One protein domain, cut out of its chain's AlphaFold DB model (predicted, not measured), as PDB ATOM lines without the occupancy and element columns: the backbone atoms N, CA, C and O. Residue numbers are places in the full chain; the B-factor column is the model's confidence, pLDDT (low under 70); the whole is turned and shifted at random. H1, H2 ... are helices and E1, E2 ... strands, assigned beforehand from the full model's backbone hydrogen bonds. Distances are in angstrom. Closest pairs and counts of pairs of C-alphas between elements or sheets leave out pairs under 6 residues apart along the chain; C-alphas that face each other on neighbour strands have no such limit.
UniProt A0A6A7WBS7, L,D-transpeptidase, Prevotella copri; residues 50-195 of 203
ATOM      1  N   ILE A  50     -21.453  33.385  36.891       98.12
ATOM      2  CA  ILE A  50     -20.836  32.097  36.591       98.12
ATOM      3  C   ILE A  50     -19.410  32.364  36.123       98.12
ATOM      4  O   ILE A  50     -19.195  33.131  35.189       98.12
ATOM      5  N   VAL A  51     -18.437  31.704  36.737       98.56
ATOM      6  CA  VAL A  51     -17.038  31.724  36.313       98.56
ATOM      7  C   VAL A  51     -16.651  30.322  35.872       98.56
ATOM      8  O   VAL A  51     -16.703  29.372  36.649       98.56
ATOM      9  N   VAL A  52     -16.264  30.201  34.612       98.81
ATOM     10  CA  VAL A  52     -15.821  28.971  33.964       98.81
ATOM     11  C   VAL A  52     -14.321  29.077  33.776       98.81
ATOM     12  O   VAL A  52     -13.848  29.934  33.036       98.81
ATOM     13  N   SER A  53     -13.569  28.204  34.429       98.62
ATOM     14  CA  SER A  53     -12.117  28.179  34.339       98.62
ATOM     15  C   SER A  53     -11.645  26.986  33.523       98.62
ATOM     16  O   SER A  53     -11.806  25.826  33.910       98.62
ATOM     17  N   LYS A  54     -11.016  27.287  32.380       98.69
ATOM     18  CA  LYS A  54     -10.339  26.290  31.540       98.69
ATOM     19  C   LYS A  54      -8.981  25.847  32.100       98.69
ATOM     20  O   LYS A  54      -8.394  24.915  31.563       98.69
ATOM     21  N   GLN A  55      -8.464  26.489  33.150       98.25
ATOM     22  CA  GLN A  55      -7.197  26.086  33.771       98.25
ATOM     23  C   GLN A  55      -7.358  24.842  34.646       98.25
ATOM     24  O   GLN A  55      -6.532  23.939  34.600       98.25
ATOM     25  N   ASP A  56      -8.412  24.811  35.457       98.12
ATOM     26  CA  ASP A  56      -8.670  23.750  36.434       98.12
ATOM     27  C   ASP A  56      -9.924  22.927  36.105       98.12
ATOM     28  O   ASP A  56     -10.294  22.049  36.881       98.12
ATOM     29  N   MET A  57     -10.560  23.177  34.952       98.75
ATOM     30  CA  MET A  57     -11.790  22.510  34.508       98.75
ATOM     31  C   MET A  57     -12.908  22.616  35.552       98.75
ATOM     32  O   MET A  57     -13.536  21.620  35.933       98.75
ATOM     33  N   ARG A  58     -13.185  23.848  36.005       98.75
ATOM     34  CA  ARG A  58     -14.235  24.132  36.995       98.75
ATOM     35  C   ARG A  58     -15.218  25.203  36.542       98.75
ATOM     36  O   ARG A  58     -14.826  26.213  35.962       98.75
ATOM     37  N   LEU A  59     -16.489  25.013  36.885       98.81
ATOM     38  CA  LEU A  59     -17.521  26.049  36.857       98.81
ATOM     39  C   LEU A  59     -17.871  26.427  38.290       98.81
ATOM     40  O   LEU A  59     -18.156  25.562  39.116       98.81
ATOM     41  N   ARG A  60     -17.867  27.721  38.587       98.62
ATOM     42  CA  ARG A  60     -18.158  28.262  39.915       98.62
ATOM     43  C   ARG A  60     -19.223  29.332  39.824       98.62
ATOM     44  O   ARG A  60     -19.219  30.125  38.888       98.62
ATOM     45  N   VAL A  61     -20.107  29.371  40.810       97.62
ATOM     46  CA  VAL A  61     -21.104  30.438  40.941       97.62
ATOM     47  C   VAL A  61     -20.718  31.303  42.125       97.62
ATOM     48  O   VAL A  61     -20.508  30.782  43.221       97.62
ATOM     49  N   TYR A  62     -20.637  32.608  41.901       95.25
ATOM     50  CA  TYR A  62     -20.371  33.600  42.935       95.25
ATOM     51  C   TYR A  62     -21.571  34.521  43.107       95.25
ATOM     52  O   TYR A  62     -22.235  34.853  42.124       95.25
ATOM     53  N   ASP A  63     -21.842  34.936  44.342       89.94
ATOM     54  CA  ASP A  63     -22.723  36.075  44.606       89.94
ATOM     55  C   ASP A  63     -21.986  37.414  44.401       89.94
ATOM     56  O   ASP A  63     -20.773  37.464  44.180       89.94
ATOM     57  N   TYR A  64     -22.718  38.520  44.501       83.94
ATOM     58  CA  TYR A  64     -22.173  39.874  44.373       83.94
ATOM     59  C   TYR A  64     -21.176  40.257  45.481       83.94
ATOM     60  O   TYR A  64     -20.432  41.225  45.315       83.94
ATOM     61  N   LYS A  65     -21.145  39.527  46.607       85.38
ATOM     62  CA  LYS A  65     -20.153  39.711  47.681       85.38
ATOM     63  C   LYS A  65     -18.845  38.968  47.385       85.38
ATOM     64  O   LYS A  65     -17.875  39.144  48.119       85.38
ATOM     65  N   GLY A  66     -18.804  38.150  46.332       89.06
ATOM     66  CA  GLY A  66     -17.670  37.290  46.000       89.06
ATOM     67  C   GLY A  66     -17.664  35.962  46.762       89.06
ATOM     68  O   GLY A  66     -16.667  35.238  46.720       89.06
ATOM     69  N   THR A  67     -18.757  35.605  47.441       91.38
ATOM     70  CA  THR A  67     -18.901  34.295  48.083       91.38
ATOM     71  C   THR A  67     -19.118  33.237  47.014       91.38
ATOM     72  O   THR A  67     -20.017  33.355  46.182       91.38
ATOM     73  N   ARG A  68     -18.322  32.165  47.045       95.69
ATOM     74  CA  ARG A  68     -18.526  31.004  46.172       95.69
ATOM     75  C   ARG A  68     -19.708  30.180  46.683       95.69
ATOM     76  O   ARG A  68     -19.607  29.567  47.742       95.69
ATOM     77  N   LEU A  69     -20.788  30.147  45.911       94.62
ATOM     78  CA  LEU A  69     -22.007  29.393  46.205       94.62
ATOM     79  C   LEU A  69     -21.924  27.946  45.714       94.62
ATOM     80  O   LEU A  69     -22.413  27.042  46.380       94.62
ATOM     81  N   MET A  70     -21.311  27.734  44.547       97.38
ATOM     82  CA  MET A  70     -21.239  26.430  43.881       97.38
ATOM     83  C   MET A  70     -19.870  26.225  43.237       97.38
ATOM     84  O   MET A  70     -19.211  27.193  42.842       97.38
ATOM     85  N   ASP A  71     -19.450  24.967  43.119       98.50
ATOM     86  CA  ASP A  71     -18.191  24.576  42.489       98.50
ATOM     87  C   ASP A  71     -18.360  23.189  41.840       98.50
ATOM     88  O   ASP A  71     -18.464  22.180  42.544       98.50
ATOM     89  N   TYR A  72     -18.326  23.120  40.508       98.69
ATOM     90  CA  TYR A  72     -18.574  21.905  39.720       98.69
ATOM     91  C   TYR A  72     -17.431  21.576  38.772       98.69
ATOM     92  O   TYR A  72     -16.724  22.462  38.290       98.69
ATOM     93  N   GLY A  73     -17.252  20.283  38.499       98.75
ATOM     94  CA  GLY A  73     -16.317  19.820  37.481       98.75
ATOM     95  C   GLY A  73     -16.932  20.035  36.109       98.75
ATOM     96  O   GLY A  73     -18.131  19.816  35.940       98.75
ATOM     97  N   ILE A  74     -16.120  20.436  35.137       98.88
ATOM     98  CA  ILE A  74     -16.578  20.602  33.756       98.88
ATOM     99  C   ILE A  74     -15.683  19.889  32.756       98.88
ATOM    100  O   ILE A  74     -14.553  19.523  33.066       98.88
ATOM    101  N   ALA A  75     -16.184  19.727  31.537       98.75
ATOM    102  CA  ALA A  75     -15.350  19.494  30.367       98.75
ATOM    103  C   ALA A  75     -15.494  20.653  29.376       98.75
ATOM    104  O   ALA A  75     -16.606  21.132  29.131       98.75
ATOM    105  N   CYS A  76     -14.377  21.065  28.783       98.50
ATOM    106  CA  CYS A  76     -14.321  22.125  27.774       98.50
ATOM    107  C   CYS A  76     -13.937  21.565  26.396       98.50
ATOM    108  O   CYS A  76     -13.734  20.358  26.222       98.50
ATOM    109  N   GLY A  77     -13.848  22.455  25.408       98.00
ATOM    110  CA  GLY A  77     -13.468  22.139  24.038       98.00
ATOM    111  C   GLY A  77     -12.144  21.383  23.958       98.00
ATOM    112  O   GLY A  77     -11.195  21.717  24.671       98.00
ATOM    113  N   LYS A  78     -12.096  20.374  23.079       97.69
ATOM    114  CA  LYS A  78     -10.910  19.537  22.812       97.69
ATOM    115  C   LYS A  78      -9.656  20.373  22.546       97.69
ATOM    116  O   LYS A  78      -8.580  20.036  23.030       97.69
ATOM    117  N   ASN A  79      -9.800  21.462  21.794       98.12
ATOM    118  CA  ASN A  79      -8.678  22.282  21.361       98.12
ATOM    119  C   ASN A  79      -8.433  23.467  22.303       98.12
ATOM    120  O   ASN A  79      -9.363  24.057  22.858       98.12
ATOM    121  N   PHE A  80      -7.161  23.835  22.441       98.25
ATOM    122  CA  PHE A  80      -6.720  24.999  23.206       98.25
ATOM    123  C   PHE A  80      -6.860  26.312  22.417       98.25
ATOM    124  O   PHE A  80      -6.829  26.338  21.181       98.25
ATOM    125  N   GLY A  81      -6.971  27.415  23.152       97.06
ATOM    126  CA  GLY A  81      -6.965  28.790  22.651       97.06
ATOM    127  C   GLY A  81      -8.352  29.370  22.402       97.06
ATOM    128  O   GLY A  81      -9.372  28.757  22.739       97.06
ATOM    129  N   GLN A  82      -8.386  30.558  21.790       96.88
ATOM    130  CA  GLN A  82      -9.637  31.266  21.545       96.88
ATOM    131  C   GLN A  82     -10.387  30.691  20.343       96.88
ATOM    132  O   GLN A  82      -9.795  30.303  19.327       96.88
ATOM    133  N   LYS A  83     -11.715  30.639  20.466       95.88
ATOM    134  CA  LYS A  83     -12.613  30.258  19.376       95.88
ATOM    135  C   LYS A  83     -12.610  31.330  18.287       95.88
ATOM    136  O   LYS A  83     -12.922  32.486  18.558       95.88
ATOM    137  N   HIS A  84     -12.341  30.924  17.047       93.69
ATOM    138  CA  HIS A  84     -12.337  31.811  15.872       93.69
ATOM    139  C   HIS A  84     -13.338  31.377  14.797       93.69
ATOM    140  O   HIS A  84     -13.710  32.192  13.955       93.69
ATOM    141  N   LYS A  85     -13.773  30.107  14.793       92.69
ATOM    142  CA  LYS A  85     -14.724  29.591  13.794       92.69
ATOM    143  C   LYS A  85     -15.553  28.409  14.299       92.69
ATOM    144  O   LYS A  85     -15.202  27.722  15.256       92.69
ATOM    145  N   VAL A  86     -16.658  28.135  13.610       91.75
ATOM    146  CA  VAL A  86     -17.450  26.918  13.829       91.75
ATOM    147  C   VAL A  86     -16.587  25.682  13.538       91.75
ATOM    148  O   VAL A  86     -15.812  25.675  12.584       91.75
ATOM    149  N   GLY A  87     -16.697  24.657  14.388       92.44
ATOM    150  CA  GLY A  87     -15.968  23.391  14.236       92.44
ATOM    151  C   GLY A  87     -14.495  23.407  14.661       92.44
ATOM    152  O   GLY A  87     -13.829  22.386  14.545       92.44
ATOM    153  N   ASP A  88     -13.960  24.515  15.189       95.31
ATOM    154  CA  ASP A  88     -12.587  24.538  15.723       95.31
ATOM    155  C   ASP A  88     -12.418  23.805  17.066       95.31
ATOM    156  O   ASP A  88     -11.300  23.714  17.566       95.31
ATOM    157  N   MET A  89     -13.503  23.266  17.630       96.50
ATOM    158  CA  MET A  89     -13.552  22.522  18.895       96.50
ATOM    159  C   MET A  89     -12.983  23.284  20.099       96.50
ATOM    160  O   MET A  89     -12.503  22.672  21.053       96.50
ATOM    161  N   LYS A  90     -13.030  24.621  20.061       97.69
ATOM    162  CA  LYS A  90     -12.603  25.497  21.157       97.69
ATOM    163  C   LYS A  90     -13.810  26.058  21.897       97.69
ATOM    164  O   LYS A  90     -14.789  26.488  21.276       97.69
ATOM    165  N   THR A  91     -13.715  26.085  23.223       98.12
ATOM    166  CA  THR A  91     -14.645  26.845  24.067       98.12
ATOM    167  C   THR A  91     -14.256  28.321  24.017       98.12
ATOM    168  O   THR A  91     -13.085  28.625  24.264       98.12
ATOM    169  N   PRO A  92     -15.192  29.229  23.684       97.56
ATOM    170  CA  PRO A  92     -14.889  30.648  23.572       97.56
ATOM    171  C   PRO A  92     -14.554  31.248  24.943       97.56
ATOM    172  O   PRO A  92     -15.154  30.901  25.955       97.56
ATOM    173  N   GLU A  93     -13.602  32.167  24.952       97.25
ATOM    174  CA  GLU A  93     -13.136  32.935  26.104       97.25
ATOM    175  C   GLU A  93     -13.762  34.327  26.102       97.25
ATOM    176  O   GLU A  93     -14.000  34.908  25.036       97.25
ATOM    177  N   GLY A  94     -13.975  34.876  27.298       97.06
ATOM    178  CA  GLY A  94     -14.517  36.217  27.491       97.06
ATOM    179  C   GLY A  94     -15.790  36.239  28.328       97.06
ATOM    180  O   GLY A  94     -16.078  35.318  29.092       97.06
ATOM    181  N   MET A  95     -16.523  37.341  28.205       97.75
ATOM    182  CA  MET A  95     -17.770  37.586  28.920       97.75
ATOM    183  C   MET A  95     -18.959  37.289  28.010       97.75
ATOM    184  O   MET A  95     -19.052  37.828  26.907       97.75
ATOM    185  N   PHE A  96     -19.868  36.463  28.508       97.56
ATOM    186  CA  PHE A  96     -21.103  36.062  27.850       97.56
ATOM    187  C   PHE A  96     -22.278  36.221  28.810       97.56
ATOM    188  O   PHE A  96     -22.102  36.457  30.009       97.56
ATOM    189  N   PHE A  97     -23.484  36.050  28.282       96.94
ATOM    190  CA  PHE A  97     -24.711  36.082  29.065       96.94
ATOM    191  C   PHE A  97     -25.542  34.841  28.781       96.94
ATOM    192  O   PHE A  97     -25.536  34.314  27.668       96.94
ATOM    193  N   VAL A  98     -26.267  34.368  29.789       97.38
ATOM    194  CA  VAL A  98     -27.253  33.304  29.600       97.38
ATOM    195  C   VAL A  98     -28.385  33.841  28.731       97.38
ATOM    196  O   VAL A  98     -29.076  34.781  29.114       97.38
ATOM    197  N   GLN A  99     -28.586  33.237  27.564       96.69
ATOM    198  CA  GLN A  99     -29.644  33.607  26.631       96.69
ATOM    199  C   GLN A  99     -30.967  32.917  26.988       96.69
ATOM    200  O   GLN A  99     -32.010  33.562  27.066       96.69
ATOM    201  N   SER A 100     -30.923  31.604  27.202       97.00
ATOM    202  CA  SER A 100     -32.090  30.768  27.490       97.00
ATOM    203  C   SER A 100     -31.683  29.530  28.287       97.00
ATOM    204  O   SER A 100     -30.529  29.099  28.255       97.00
ATOM    205  N   ILE A 101     -32.648  28.953  28.999       98.12
ATOM    206  CA  ILE A 101     -32.536  27.637  29.632       98.12
ATOM    207  C   ILE A 101     -33.570  26.761  28.936       98.12
ATOM    208  O   ILE A 101     -34.751  27.099  28.911       98.12
ATOM    209  N   GLU A 102     -33.117  25.683  28.314       98.00
ATOM    210  CA  GLU A 102     -33.941  24.855  27.440       98.00
ATOM    211  C   GLU A 102     -33.933  23.407  27.933       98.00
ATOM    212  O   GLU A 102     -32.894  22.920  28.382       98.00
ATOM    213  N   ASP A 103     -35.058  22.701  27.804       98.12
ATOM    214  CA  ASP A 103     -35.069  21.244  27.944       98.12
ATOM    215  C   ASP A 103     -34.212  20.628  26.824       98.12
ATOM    216  O   ASP A 103     -34.288  21.024  25.647       98.12
ATOM    217  N   ALA A 104     -33.337  19.708  27.217       97.38
ATOM    218  CA  ALA A 104     -32.409  19.027  26.330       97.38
ATOM    219  C   ALA A 104     -32.437  17.501  26.461       97.38
ATOM    220  O   ALA A 104     -31.659  16.831  25.781       97.38
ATOM    221  N   SER A 105     -33.342  16.967  27.285       96.12
ATOM    222  CA  SER A 105     -33.406  15.547  27.644       96.12
ATOM    223  C   SER A 105     -33.542  14.620  26.433       96.12
ATOM    224  O   SER A 105     -32.937  13.550  26.403       96.12
ATOM    225  N   GLU A 106     -34.268  15.058  25.405       95.38
ATOM    226  CA  GLU A 106     -34.488  14.298  24.169       95.38
ATOM    227  C   GLU A 106     -33.507  14.649  23.043       95.38
ATOM    228  O   GLU A 106     -33.539  14.030  21.980       95.38
ATOM    229  N   ARG A 107     -32.623  15.637  23.237       96.12
ATOM    230  CA  ARG A 107     -31.722  16.080  22.167       96.12
ATOM    231  C   ARG A 107     -30.689  15.015  21.851       96.12
ATOM    232  O   ARG A 107     -30.039  14.459  22.741       96.12
ATOM    233  N   THR A 108     -30.495  14.805  20.563       96.31
ATOM    234  CA  THR A 108     -29.527  13.868  20.015       96.31
ATOM    235  C   THR A 108     -28.332  14.609  19.421       96.31
ATOM    236  O   THR A 108     -28.421  15.796  19.094       96.31
ATOM    237  N   HIS A 109     -27.189  13.930  19.324       95.62
ATOM    238  CA  HIS A 109     -26.025  14.428  18.586       95.62
ATOM    239  C   HIS A 109     -25.098  13.282  18.191       95.62
ATOM    240  O   HIS A 109     -24.892  12.361  18.982       95.62
ATOM    241  N   ASP A 110     -24.501  13.369  17.005       94.94
ATOM    242  CA  ASP A 110     -23.395  12.508  16.582       94.94
ATOM    243  C   ASP A 110     -22.075  13.275  16.749       94.94
ATOM    244  O   ASP A 110     -21.851  14.305  16.113       94.94
ATOM    245  N   PHE A 111     -21.199  12.777  17.626       90.50
ATOM    246  CA  PHE A 111     -19.903  13.396  17.938       90.50
ATOM    247  C   PHE A 111     -18.787  13.005  16.955       90.50
ATOM    248  O   PHE A 111     -17.625  13.371  17.170       90.50
ATOM    249  N   GLY A 112     -19.106  12.230  15.912       88.56
ATOM    250  CA  GLY A 112     -18.153  11.783  14.897       88.56
ATOM    251  C   GLY A 112     -17.085  10.826  15.434       88.56
ATOM    252  O   GLY A 112     -16.018  10.702  14.840       88.56
ATOM    253  N   ASP A 113     -17.345  10.164  16.563       84.19
ATOM    254  CA  ASP A 113     -16.432   9.221  17.225       84.19
ATOM    255  C   ASP A 113     -16.674   7.754  16.817       84.19
ATOM    256  O   ASP A 113     -16.073   6.834  17.374       84.19
ATOM    257  N   GLY A 114     -17.552   7.536  15.832       89.25
ATOM    258  CA  GLY A 114     -17.921   6.216  15.321       89.25
ATOM    259  C   GLY A 114     -19.014   5.508  16.124       89.25
ATOM    260  O   GLY A 114     -19.379   4.389  15.765       89.25
ATOM    261  N   ARG A 115     -19.558   6.133  17.179       88.12
ATOM    262  CA  ARG A 115     -20.686   5.586  17.961       88.12
ATOM    263  C   ARG A 115     -22.057   5.958  17.391       88.12
ATOM    264  O   ARG A 115     -23.055   5.386  17.821       88.12
ATOM    265  N   GLY A 116     -22.090   6.854  16.405       94.06
ATOM    266  CA  GLY A 116     -23.308   7.345  15.773       94.06
ATOM    267  C   GLY A 116     -24.072   8.324  16.659       94.06
ATOM    268  O   GLY A 116     -23.521   8.938  17.573       94.06
ATOM    269  N   GLU A 117     -25.360   8.478  16.369       96.50
ATOM    270  CA  GLU A 117     -26.233   9.409  17.073       96.50
ATOM    271  C   GLU A 117     -26.504   8.953  18.516       96.50
ATOM    272  O   GLU A 117     -27.005   7.854  18.764       96.50
ATOM    273  N   ILE A 118     -26.173   9.812  19.483       96.00
ATOM    274  CA  ILE A 118     -26.351   9.544  20.911       96.00
ATOM    275  C   ILE A 118     -27.609  10.249  21.405       96.00
ATOM    276  O   ILE A 118     -27.728  11.470  21.299       96.00
ATOM    277  N   GLN A 119     -28.532   9.493  21.996       95.50
ATOM    278  CA  GLN A 119     -29.738  10.051  22.601       95.50
ATOM    279  C   GLN A 119     -29.467  10.649  23.983       95.50
ATOM    280  O   GLN A 119     -28.697  10.097  24.769       95.50
ATOM    281  N   GLY A 120     -30.080  11.801  24.275       95.12
ATOM    282  CA  GLY A 120     -29.821  12.545  25.510       95.12
ATOM    283  C   GLY A 120     -28.392  13.091  25.583       95.12
ATOM    284  O   GLY A 120     -27.848  13.272  26.673       95.12
ATOM    285  N   ALA A 121     -27.769  13.356  24.427       96.38
ATOM    286  CA  ALA A 121     -26.365  13.754  24.299       96.38
ATOM    287  C   ALA A 121     -25.988  14.979  25.149       96.38
ATOM    288  O   ALA A 121     -24.826  15.121  25.553       96.38
ATOM    289  N   TYR A 122     -26.971  15.844  25.415       97.50
ATOM    290  CA  TYR A 122     -26.832  17.103  26.139       97.50
ATOM    291  C   TYR A 122     -27.317  17.049  27.598       97.50
ATOM    292  O   TYR A 122     -27.185  18.045  28.307       97.50
ATOM    293  N   GLY A 123     -27.823  15.910  28.079       97.62
ATOM    294  CA  GLY A 123     -28.388  15.786  29.426       97.62
ATOM    295  C   GLY A 123     -29.732  16.516  29.593       97.62
ATOM    296  O   GLY A 123     -30.398  16.803  28.603       97.62
ATOM    297  N   PRO A 124     -30.171  16.808  30.833       98.12
ATOM    298  CA  PRO A 124     -31.539  17.269  31.091       98.12
ATOM    299  C   PRO A 124     -31.813  18.707  30.626       98.12
ATOM    300  O   PRO A 124     -32.946  19.036  30.294       98.12
ATOM    301  N   TYR A 125     -30.787  19.560  30.575       98.62
ATOM    302  CA  TYR A 125     -30.934  20.971  30.222       98.62
ATOM    303  C   TYR A 125     -29.805  21.461  29.318       98.62
ATOM    304  O   TYR A 125     -28.679  20.964  29.358       98.62
ATOM    305  N   PHE A 126     -30.099  22.497  28.540       98.50
ATOM    306  CA  PHE A 126     -29.123  23.263  27.780       98.50
ATOM    307  C   PHE A 126     -29.277  24.744  28.126       98.50
ATOM    308  O   PHE A 126     -30.272  25.382  27.783       98.50
ATOM    309  N   ILE A 127     -28.280  25.297  28.811       98.50
ATOM    310  CA  ILE A 127     -28.178  26.723  29.114       98.50
ATOM    311  C   ILE A 127     -27.444  27.371  27.941       98.50
ATOM    312  O   ILE A 127     -26.220  27.271  27.818       98.50
ATOM    313  N   ARG A 128     -28.192  28.010  27.046       98.19
ATOM    314  CA  ARG A 128     -27.631  28.673  25.869       98.19
ATOM    315  C   ARG A 128     -26.904  29.944  26.279       98.19
ATOM    316  O   ARG A 128     -27.442  30.738  27.050       98.19
ATOM    317  N   LEU A 129     -25.709  30.148  25.735       98.06
ATOM    318  CA  LEU A 129     -24.964  31.390  25.910       98.06
ATOM    319  C   LEU A 129     -25.168  32.294  24.696       98.06
ATOM    320  O   LEU A 129     -25.155  31.830  23.556       98.06
ATOM    321  N   ASP A 130     -25.320  33.591  24.946       96.38
ATOM    322  CA  ASP A 130     -25.229  34.605  23.902       96.38
ATOM    323  C   ASP A 130     -23.760  34.775  23.501       96.38
ATOM    324  O   ASP A 130     -22.986  35.496  24.133       96.38
ATOM    325  N   THR A 131     -23.365  34.029  22.474       92.44
ATOM    326  CA  THR A 131     -22.026  34.049  21.884       92.44
ATOM    327  C   THR A 131     -22.105  34.624  20.465       92.44
ATOM    328  O   THR A 131     -22.423  33.885  19.523       92.44
ATOM    329  N   PRO A 132     -21.809  35.925  20.265       86.50
ATOM    330  CA  PRO A 132     -21.885  36.570  18.956       86.50
ATOM    331  C   PRO A 132     -21.139  35.786  17.867       86.50
ATOM    332  O   PRO A 132     -19.999  35.354  18.042       86.50
ATOM    333  N   GLY A 133     -21.811  35.550  16.738       83.19
ATOM    334  CA  GLY A 133     -21.267  34.776  15.614       83.19
ATOM    335  C   GLY A 133     -21.231  33.251  15.810       83.19
ATOM    336  O   GLY A 133     -20.902  32.539  14.866       83.19
ATOM    337  N   ASN A 134     -21.608  32.725  16.982       82.75
ATOM    338  CA  ASN A 134     -21.585  31.293  17.291       82.75
ATOM    339  C   ASN A 134     -22.871  30.876  18.018       82.75
ATOM    340  O   ASN A 134     -22.934  30.917  19.233       82.75
ATOM    341  N   LYS A 135     -23.914  30.420  17.318       80.12
ATOM    342  CA  LYS A 135     -25.208  30.108  17.972       80.12
ATOM    343  C   LYS A 135     -25.249  28.782  18.752       80.12
ATOM    344  O   LYS A 135     -26.254  28.489  19.393       80.12
ATOM    345  N   GLY A 136     -24.199  27.963  18.662       90.50
ATOM    346  CA  GLY A 136     -24.182  26.585  19.168       90.50
ATOM    347  C   GLY A 136     -23.554  26.378  20.548       90.50
ATOM    348  O   GLY A 136     -23.453  25.234  20.971       90.50
ATOM    349  N   ILE A 137     -23.097  27.431  21.234       97.19
ATOM    350  CA  ILE A 137     -22.371  27.289  22.503       97.19
ATOM    351  C   ILE A 137     -23.336  27.368  23.690       97.19
ATOM    352  O   ILE A 137     -24.214  28.229  23.759       97.19
ATOM    353  N   GLY A 138     -23.152  26.460  24.642       98.00
ATOM    354  CA  GLY A 138     -23.936  26.416  25.865       98.00
ATOM    355  C   GLY A 138     -23.235  25.667  26.988       98.00
ATOM    356  O   GLY A 138     -22.205  25.014  26.782       98.00
ATOM    357  N   ILE A 139     -23.832  25.767  28.169       98.75
ATOM    358  CA  ILE A 139     -23.535  24.941  29.334       98.75
ATOM    359  C   ILE A 139     -24.606  23.850  29.385       98.75
ATOM    360  O   ILE A 139     -25.797  24.157  29.379       98.75
ATOM    361  N   HIS A 140     -24.214  22.582  29.396       98.69
ATOM    362  CA  HIS A 140     -25.170  21.476  29.358       98.69
ATOM    363  C   HIS A 140     -24.656  20.254  30.121       98.69
ATOM    364  O   HIS A 140     -23.536  20.253  30.630       98.69
ATOM    365  N   GLY A 141     -25.483  19.218  30.218       98.38
ATOM    366  CA  GLY A 141     -25.146  17.956  30.870       98.38
ATOM    367  C   GLY A 141     -24.233  17.083  30.016       98.38
ATOM    368  O   GLY A 141     -23.557  17.553  29.103       98.38
ATOM    369  N   THR A 142     -24.209  15.784  30.270       97.56
ATOM    370  CA  THR A 142     -23.363  14.871  29.502       97.56
ATOM    371  C   THR A 142     -23.950  13.467  29.445       97.56
ATOM    372  O   THR A 142     -24.537  12.981  30.412       97.56
ATOM    373  N   HIS A 143     -23.755  12.807  28.305       95.69
ATOM    374  CA  HIS A 143     -23.933  11.362  28.145       95.69
ATOM    375  C   HIS A 143     -22.659  10.582  28.533       95.69
ATOM    376  O   HIS A 143     -22.700   9.363  28.670       95.69
ATOM    377  N   ASP A 144     -21.533  11.279  28.718       95.75
ATOM    378  CA  ASP A 144     -20.233  10.717  29.087       95.75
ATOM    379  C   ASP A 144     -19.691  11.412  30.354       95.75
ATOM    380  O   ASP A 144     -18.985  12.426  30.260       95.75
ATOM    381  N   PRO A 145     -20.049  10.923  31.558       96.81
ATOM    382  CA  PRO A 145     -19.602  11.502  32.828       96.81
ATOM    383  C   PRO A 145     -18.086  11.432  33.043       96.81
ATOM    384  O   PRO A 145     -17.529  12.265  33.754       96.81
ATOM    385  N   LEU A 146     -17.402  10.470  32.412       97.25
ATOM    386  CA  LEU A 146     -15.950  10.312  32.540       97.25
ATOM    387  C   LEU A 146     -15.176  11.419  31.814       97.25
ATOM    388  O   LEU A 146     -13.999  11.625  32.093       97.25
ATOM    389  N   SER A 147     -15.836  12.164  30.920       96.62
ATOM    390  CA  SER A 147     -15.239  13.328  30.263       96.62
ATOM    391  C   SER A 147     -15.035  14.530  31.195       96.62
ATOM    392  O   SER A 147     -14.263  15.433  30.865       96.62
ATOM    393  N   ILE A 148     -15.698  14.571  32.354       98.50
ATOM    394  CA  ILE A 148     -15.594  15.691  33.293       98.50
ATOM    395  C   ILE A 148     -14.175  15.783  33.870       98.50
ATOM    396  O   ILE A 148     -13.592  14.789  34.292       98.50
ATOM    397  N   GLY A 149     -13.616  16.996  33.888       98.31
ATOM    398  CA  GLY A 149     -12.217  17.258  34.234       98.31
ATOM    399  C   GLY A 149     -11.264  17.228  33.036       98.31
ATOM    400  O   GLY A 149     -10.055  17.344  33.225       98.31
ATOM    401  N   THR A 150     -11.776  17.084  31.808       98.06
ATOM    402  CA  THR A 150     -10.958  16.952  30.591       98.06
ATOM    403  C   THR A 150     -11.376  17.926  29.483       98.06
ATOM    404  O   THR A 150     -12.374  18.644  29.574       98.06
ATOM    405  N   ARG A 151     -10.612  17.940  28.389       98.00
ATOM    406  CA  ARG A 151     -10.973  18.617  27.139       98.00
ATOM    407  C   ARG A 151     -11.565  17.615  26.158       98.00
ATOM    408  O   ARG A 151     -10.834  16.892  25.489       98.00
ATOM    409  N   ALA A 152     -12.890  17.570  26.078       96.75
ATOM    410  CA  ALA A 152     -13.611  16.514  25.366       96.75
ATOM    411  C   ALA A 152     -14.736  17.022  24.456       96.75
ATOM    412  O   ALA A 152     -15.284  16.250  23.667       96.75
ATOM    413  N   THR A 153     -15.106  18.298  24.550       96.94
ATOM    414  CA  THR A 153     -16.295  18.820  23.865       96.94
ATOM    415  C   THR A 153     -15.955  19.436  22.509       96.94
ATOM    416  O   THR A 153     -14.796  19.665  22.160       96.94
ATOM    417  N   GLU A 154     -16.992  19.761  21.743       96.44
ATOM    418  CA  GLU A 154     -16.880  20.499  20.479       96.44
ATOM    419  C   GLU A 154     -16.900  22.030  20.670       96.44
ATOM    420  O   GLU A 154     -16.987  22.802  19.712       96.44
ATOM    421  N   GLY A 155     -16.806  22.488  21.923       96.75
ATOM    422  CA  GLY A 155     -16.767  23.900  22.309       96.75
ATOM    423  C   GLY A 155     -17.744  24.268  23.427       96.75
ATOM    424  O   GLY A 155     -17.535  25.273  24.101       96.75
ATOM    425  N   CYS A 156     -18.768  23.452  23.680       97.88
ATOM    426  CA  CYS A 156     -19.657  23.625  24.832       97.88
ATOM    427  C   CYS A 156     -18.953  23.341  26.168       97.88
ATOM    428  O   CYS A 156     -17.874  22.748  26.207       97.88
ATOM    429  N   ILE A 157     -19.601  23.731  27.261       98.75
ATOM    430  CA  ILE A 157     -19.174  23.435  28.630       98.75
ATOM    431  C   ILE A 157     -20.072  22.313  29.157       98.75
ATOM    432  O   ILE A 157     -21.275  22.514  29.324       98.75
ATOM    433  N   ARG A 158     -19.510  21.122  29.383       98.62
ATOM    434  CA  ARG A 158     -20.253  19.968  29.920       98.62
ATOM    435  C   ARG A 158     -20.154  19.908  31.434       98.62
ATOM    436  O   ARG A 158     -19.067  20.102  31.965       98.62
ATOM    437  N   LEU A 159     -21.253  19.568  32.096       98.69
ATOM    438  CA  LEU A 159     -21.340  19.222  33.516       98.69
ATOM    439  C   LEU A 159     -21.856  17.792  33.677       98.69
ATOM    440  O   LEU A 159     -22.470  17.225  32.771       98.69
ATOM    441  N   ASN A 160     -21.677  17.237  34.876       98.62
ATOM    442  CA  ASN A 160     -22.503  16.113  35.306       98.62
ATOM    443  C   ASN A 160     -23.981  16.522  35.350       98.62
ATOM    444  O   ASN A 160     -24.322  17.652  35.702       98.62
ATOM    445  N   ASN A 161     -24.874  15.582  35.040       98.56
ATOM    446  CA  ASN A 161     -26.310  15.868  34.958       98.56
ATOM    447  C   ASN A 161     -26.902  16.327  36.300       98.56
ATOM    448  O   ASN A 161     -27.735  17.227  36.310       98.56
ATOM    449  N   ASN A 162     -26.444  15.767  37.424       98.50
ATOM    450  CA  ASN A 162     -26.912  16.171  38.755       98.50
ATOM    451  C   ASN A 162     -26.477  17.606  39.099       98.50
ATOM    452  O   ASN A 162     -27.304  18.403  39.536       98.50
ATOM    453  N   ASP A 163     -25.216  17.949  38.824       98.56
ATOM    454  CA  ASP A 163     -24.672  19.298  39.021       98.56
ATOM    455  C   ASP A 163     -25.424  20.323  38.157       98.56
ATOM    456  O   ASP A 163     -25.743  21.423  38.604       98.56
ATOM    457  N   LEU A 164     -25.764  19.952  36.918       98.69
ATOM    458  CA  LEU A 164     -26.557  20.798  36.029       98.69
ATOM    459  C   LEU A 164     -27.965  21.050  36.577       98.69
ATOM    460  O   LEU A 164     -28.442  22.181  36.513       98.69
ATOM    461  N   VAL A 165     -28.630  20.015  37.103       98.50
ATOM    462  CA  VAL A 165     -29.960  20.138  37.725       98.50
ATOM    463  C   VAL A 165     -29.912  21.079  38.931       98.50
ATOM    464  O   VAL A 165     -30.839  21.861  39.131       98.50
ATOM    465  N   GLU A 166     -28.835  21.056  39.715       98.19
ATOM    466  CA  GLU A 166     -28.645  22.014  40.802       98.19
ATOM    467  C   GLU A 166     -28.424  23.438  40.265       98.19
ATOM    468  O   GLU A 166     -29.099  24.378  40.698       98.19
ATOM    469  N   LEU A 167     -27.546  23.590  39.269       97.81
ATOM    470  CA  LEU A 167     -27.197  24.872  38.659       97.81
ATOM    471  C   LEU A 167     -28.419  25.594  38.069       97.81
ATOM    472  O   LEU A 167     -28.584  26.797  38.282       97.81
ATOM    473  N   VAL A 168     -29.314  24.896  37.364       96.81
ATOM    474  CA  VAL A 168     -30.497  25.538  36.753       96.81
ATOM    475  C   VAL A 168     -31.447  26.162  37.783       96.81
ATOM    476  O   VAL A 168     -32.163  27.108  37.452       96.81
ATOM    477  N   ASN A 169     -31.405  25.738  39.052       94.50
ATOM    478  CA  ASN A 169     -32.209  26.364  40.108       94.50
ATOM    479  C   ASN A 169     -31.766  27.801  40.405       94.50
ATOM    480  O   ASN A 169     -32.593  28.631  40.801       94.50
ATOM    481  N   VAL A 170     -30.489  28.126  40.172       92.50
ATOM    482  CA  VAL A 170     -29.903  29.441  40.481       92.50
ATOM    483  C   VAL A 170     -29.611  30.304  39.257       92.50
ATOM    484  O   VAL A 170     -29.399  31.505  39.429       92.50
ATOM    485  N   VAL A 171     -29.606  29.720  38.054       93.88
ATOM    486  CA  VAL A 171     -29.335  30.423  36.791       93.88
ATOM    487  C   VAL A 171     -30.602  31.044  36.212       93.88
ATOM    488  O   VAL A 171     -31.678  30.448  36.249       93.88
ATOM    489  N   ARG A 172     -30.482  32.249  35.651       92.38
ATOM    490  CA  ARG A 172     -31.564  32.973  34.969       92.38
ATOM    491  C   ARG A 172     -31.058  33.573  33.649       92.38
ATOM    492  O   ARG A 172     -29.867  33.880  33.558       92.38
ATOM    493  N   PRO A 173     -31.921  33.761  32.632       94.75
ATOM    494  CA  PRO A 173     -31.581  34.573  31.465       94.75
ATOM    495  C   PRO A 173     -31.047  35.954  31.868       94.75
ATOM    496  O   PRO A 173     -31.549  36.565  32.806       94.75
ATOM    497  N   GLY A 174     -30.011  36.429  31.178       93.56
ATOM    498  CA  GLY A 174     -29.298  37.670  31.494       93.56
ATOM    499  C   GLY A 174     -28.177  37.529  32.530       93.56
ATOM    500  O   GLY A 174     -27.397  38.463  32.700       93.56
ATOM    501  N   MET A 175     -28.035  36.375  33.192       94.25
ATOM    502  CA  MET A 175     -26.931  36.130  34.126       94.25
ATOM    503  C   MET A 175     -25.583  36.090  33.394       94.25
ATOM    504  O   MET A 175     -25.465  35.497  32.321       94.25
ATOM    505  N   MET A 176     -24.558  36.716  33.978       96.00
ATOM    506  CA  MET A 176     -23.220  36.797  33.387       96.00
ATOM    507  C   MET A 176     -22.465  35.471  33.513       96.00
ATOM    508  O   MET A 176     -22.455  34.842  34.575       96.00
ATOM    509  N   VAL A 177     -21.771  35.093  32.439       98.19
ATOM    510  CA  VAL A 177     -20.860  33.949  32.368       98.19
ATOM    511  C   VAL A 177     -19.493  34.429  31.896       98.19
ATOM    512  O   VAL A 177     -19.338  34.868  30.759       98.19
ATOM    513  N   LEU A 178     -18.490  34.339  32.761       98.50
ATOM    514  CA  LEU A 178     -17.100  34.639  32.441       98.50
ATOM    515  C   LEU A 178     -16.352  33.335  32.166       98.50
ATOM    516  O   LEU A 178     -16.220  32.509  33.065       98.50
ATOM    517  N   VAL A 179     -15.825  33.168  30.956       98.69
ATOM    518  CA  VAL A 179     -14.953  32.042  30.602       98.69
ATOM    519  C   VAL A 179     -13.504  32.511  30.589       98.69
ATOM    520  O   VAL A 179     -13.117  33.328  29.750       98.69
ATOM    521  N   THR A 180     -12.700  31.994  31.518       98.44
ATOM    522  CA  THR A 180     -11.283  32.331  31.659       98.44
ATOM    523  C   THR A 180     -10.391  31.352  30.900       98.44
ATOM    524  O   THR A 180     -10.705  30.171  30.731       98.44
ATOM    525  N   THR A 181      -9.251  31.863  30.449       97.31
ATOM    526  CA  THR A 181      -8.228  31.120  29.707       97.31
ATOM    527  C   THR A 181      -7.380  30.233  30.635       97.31
ATOM    528  O   THR A 181      -7.248  30.546  31.824       97.31
ATOM    529  N   SER A 182      -6.825  29.130  30.120       98.00
ATOM    530  CA  SER A 182      -5.686  28.434  30.737       98.00
ATOM    531  C   SER A 182      -4.359  28.998  30.227       98.00
ATOM    532  O   SER A 182      -4.319  29.741  29.246       98.00
ATOM    533  N   PHE A 183      -3.254  28.621  30.865       97.88
ATOM    534  CA  PHE A 183      -1.917  28.953  30.377       97.88
ATOM    535  C   PHE A 183      -1.691  28.449  28.941       97.88
ATOM    536  O   PHE A 183      -1.285  29.212  28.069       97.88
ATOM    537  N   GLU A 184      -2.045  27.196  28.664       98.19
ATOM    538  CA  GLU A 184      -1.901  26.576  27.343       98.19
ATOM    539  C   GLU A 184      -2.839  27.202  26.303       98.19
ATOM    540  O   GLU A 184      -2.480  27.338  25.133       98.19
ATOM    541  N   ASP A 185      -4.046  27.611  26.712       98.19
ATOM    542  CA  ASP A 185      -4.936  28.360  25.829       98.19
ATOM    543  C   ASP A 185      -4.311  29.697  25.412       98.19
ATOM    544  O   ASP A 185      -4.321  30.044  24.227       98.19
ATOM    545  N   TYR A 186      -3.735  30.423  26.373       97.38
ATOM    546  CA  TYR A 186      -3.052  31.682  26.113       97.38
ATOM    547  C   TYR A 186      -1.864  31.492  25.161       97.38
ATOM    548  O   TYR A 186      -1.763  32.216  24.168       97.38
ATOM    549  N   GLU A 187      -0.995  30.510  25.415       97.56
ATOM    550  CA  GLU A 187       0.149  30.209  24.543       97.56
ATOM    551  C   GLU A 187      -0.295  29.883  23.112       97.56
ATOM    552  O   GLU A 187       0.247  30.430  22.143       97.56
ATOM    553  N   GLN A 188      -1.333  29.053  22.971       97.12
ATOM    554  CA  GLN A 188      -1.859  28.669  21.666       97.12
ATOM    555  C   GLN A 188      -2.436  29.866  20.898       97.12
ATOM    556  O   GLN A 188      -2.295  29.939  19.670       97.12
ATOM    557  N   GLU A 189      -3.072  30.807  21.598       96.06
ATOM    558  CA  GLU A 189      -3.591  32.034  20.998       96.06
ATOM    559  C   GLU A 189      -2.466  32.993  20.581       96.06
ATOM    560  O   GLU A 189      -2.514  33.543  19.479       96.06
ATOM    561  N   GLN A 190      -1.409  33.147  21.390       96.38
ATOM    562  CA  GLN A 190      -0.250  33.968  21.008       96.38
ATOM    563  C   GLN A 190       0.421  33.443  19.735       96.38
ATOM    564  O   GLN A 190       0.738  34.223  18.832       96.38
ATOM    565  N   GLN A 191       0.579  32.122  19.623       95.69
ATOM    566  CA  GLN A 191       1.121  31.496  18.419       95.69
ATOM    567  C   GLN A 191       0.230  31.750  17.194       95.69
ATOM    568  O   GLN A 191       0.726  32.105  16.123       95.69
ATOM    569  N   TYR A 192      -1.090  31.605  17.343       94.25
ATOM    570  CA  TYR A 192      -2.045  31.867  16.266       94.25
ATOM    571  C   TYR A 192      -1.967  33.320  15.769       94.25
ATOM    572  O   TYR A 192      -1.894  33.564  14.560       94.25
ATOM    573  N   ILE A 193      -1.921  34.286  16.692       93.62
ATOM    574  CA  ILE A 193      -1.795  35.713  16.367       93.62
ATOM    575  C   ILE A 193      -0.458  36.004  15.673       93.62
ATOM    576  O   ILE A 193      -0.440  36.753  14.694       93.62
ATOM    577  N   GLY A 194       0.645  35.416  16.148       93.12
ATOM    578  CA  GLY A 194       1.969  35.542  15.530       93.12
ATOM    579  C   GLY A 194       1.966  35.080  14.073       93.12
ATOM    580  O   GLY A 194       2.237  35.874  13.173       93.12
ATOM    581  N   ASN A 195       1.513  33.848  13.832       92.19
ATOM    582  CA  ASN A 195       1.428  33.267  12.489       92.19
ATOM    583  C   ASN A 195       0.566  34.116  11.542       92.19
ATOM    584  O   ASN A 195       0.915  34.325  10.379       92.19
TER     585      ASN A 195
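This is residues 50 to 195 of the 203 residues of the protein "L,D-transpeptidase" of Prevotella copri (UniProt A0A6A7WBS7). A closed barrel of eight strands, E1, E2, E3, E10, E8, E7, E4 and E11 round the ring, makes the body, with the short helix H1 packed on its outside. Two parts reach away from the barrel: the small hairpin E5 and E6, and the helix H2 at the end of the printed part. The short strand E9 is added to the barrel beside E3, and a long loop, residues 78 to 93, links E3 to E4. The printed part has 146 residues with two named helices and eleven named strands, in the order E1 E2 E3 E4 E5 E6 E7 E8 E9 E10 H1 E11 H2; the barrel's pairing is mixed and the class is mixed, helices and strands. The whole is compact, with a radius of gyration of the C-alphas of 14.6 A, and spans 46 by 43 by 28 A.

In the barrel, E1, residues 50 to 53, and E2, residues 58 to 63, form an antiparallel hairpin, with N 51 and O 60 at 2.8 A. E2 and E3, residues 68 to 77, form the next hairpin, with N 59 and O 72 at 2.9 A. E1, E2 and E3 are a meander, each strand the antiparallel neighbour of the one before. E3 bends by 59 degrees at residue 73, and its pairing is staggered: residues 68 to 73 pair with E2, and residues 74 to 75 with E10, residues 157 to 159, antiparallel, with N 75 and O 158 at 2.9 A. Residues 76 to 77 of E3 pair with E9, residues 151 to 153, parallel, with N 152 and O 76 at 2.9 A. E10 and E8, residues 138 to 140, are parallel at 15 degrees, with N 159 and O 140 at 2.8 A. E8 and E7, residues 125 to 130, form an antiparallel hairpin, with N 139 and O 127 at 2.8 A. E7 and E4, residues 94 to 103, are antiparallel, with N 126 and O 102 at 2.8 A. E4 bends by 54 degrees at residue 99; its residues 94 to 97 pair antiparallel with E11, residues 176 to 180, with N 96 and O 177 at 2.8 A. E11 and E1 close the ring, parallel at 10 degrees, with N 52 and O 178 at 2.8 A. H1, residues 161 to 170, is on the barrel, outside it, at a height over the sheet of 6.4 A; its closest C-alphas to E3 are Asp 163 and Tyr 72, 6.7 A apart. E5, residues 108 to 110, and E6, residues 117 to 119, form an antiparallel hairpin, with N 118 and O 109 at 2.9 A, and both are apart from H1. H2, residues 183 to 195, is not on the barrel and is apart from H1. Every O i to N i+4 pair is within hydrogen-bond range in H2, and 4 of 6 are in H1.

E1 begins at C-alpha 50, (-20.836, 32.097, 36.591). The longest strands are E3, 24.4 A from first to last C-alpha, and E4, 25.4 A; E2 measures 16.5 A, E7 16.1 A and E11 12.9 A. E4 begins at C-alpha 94, (-14.517, 36.217, 27.491). H1 is 15.1 A long and H2 18.7 A, ending at C-alpha 195, (1.428, 33.267, 12.489). E5, E6, E8, E9 and E10 have three residues each.

The two C-alphas farthest apart are those of Lys 65 and Gly 114, 46.6 A. The printed part has no cut. The link from E3 to E4, 16 residues, is long; the link from E10 to H1, 1 residue, is tight. The mean pLDDT of the printed part is 95.9, and no printed residue is under 70.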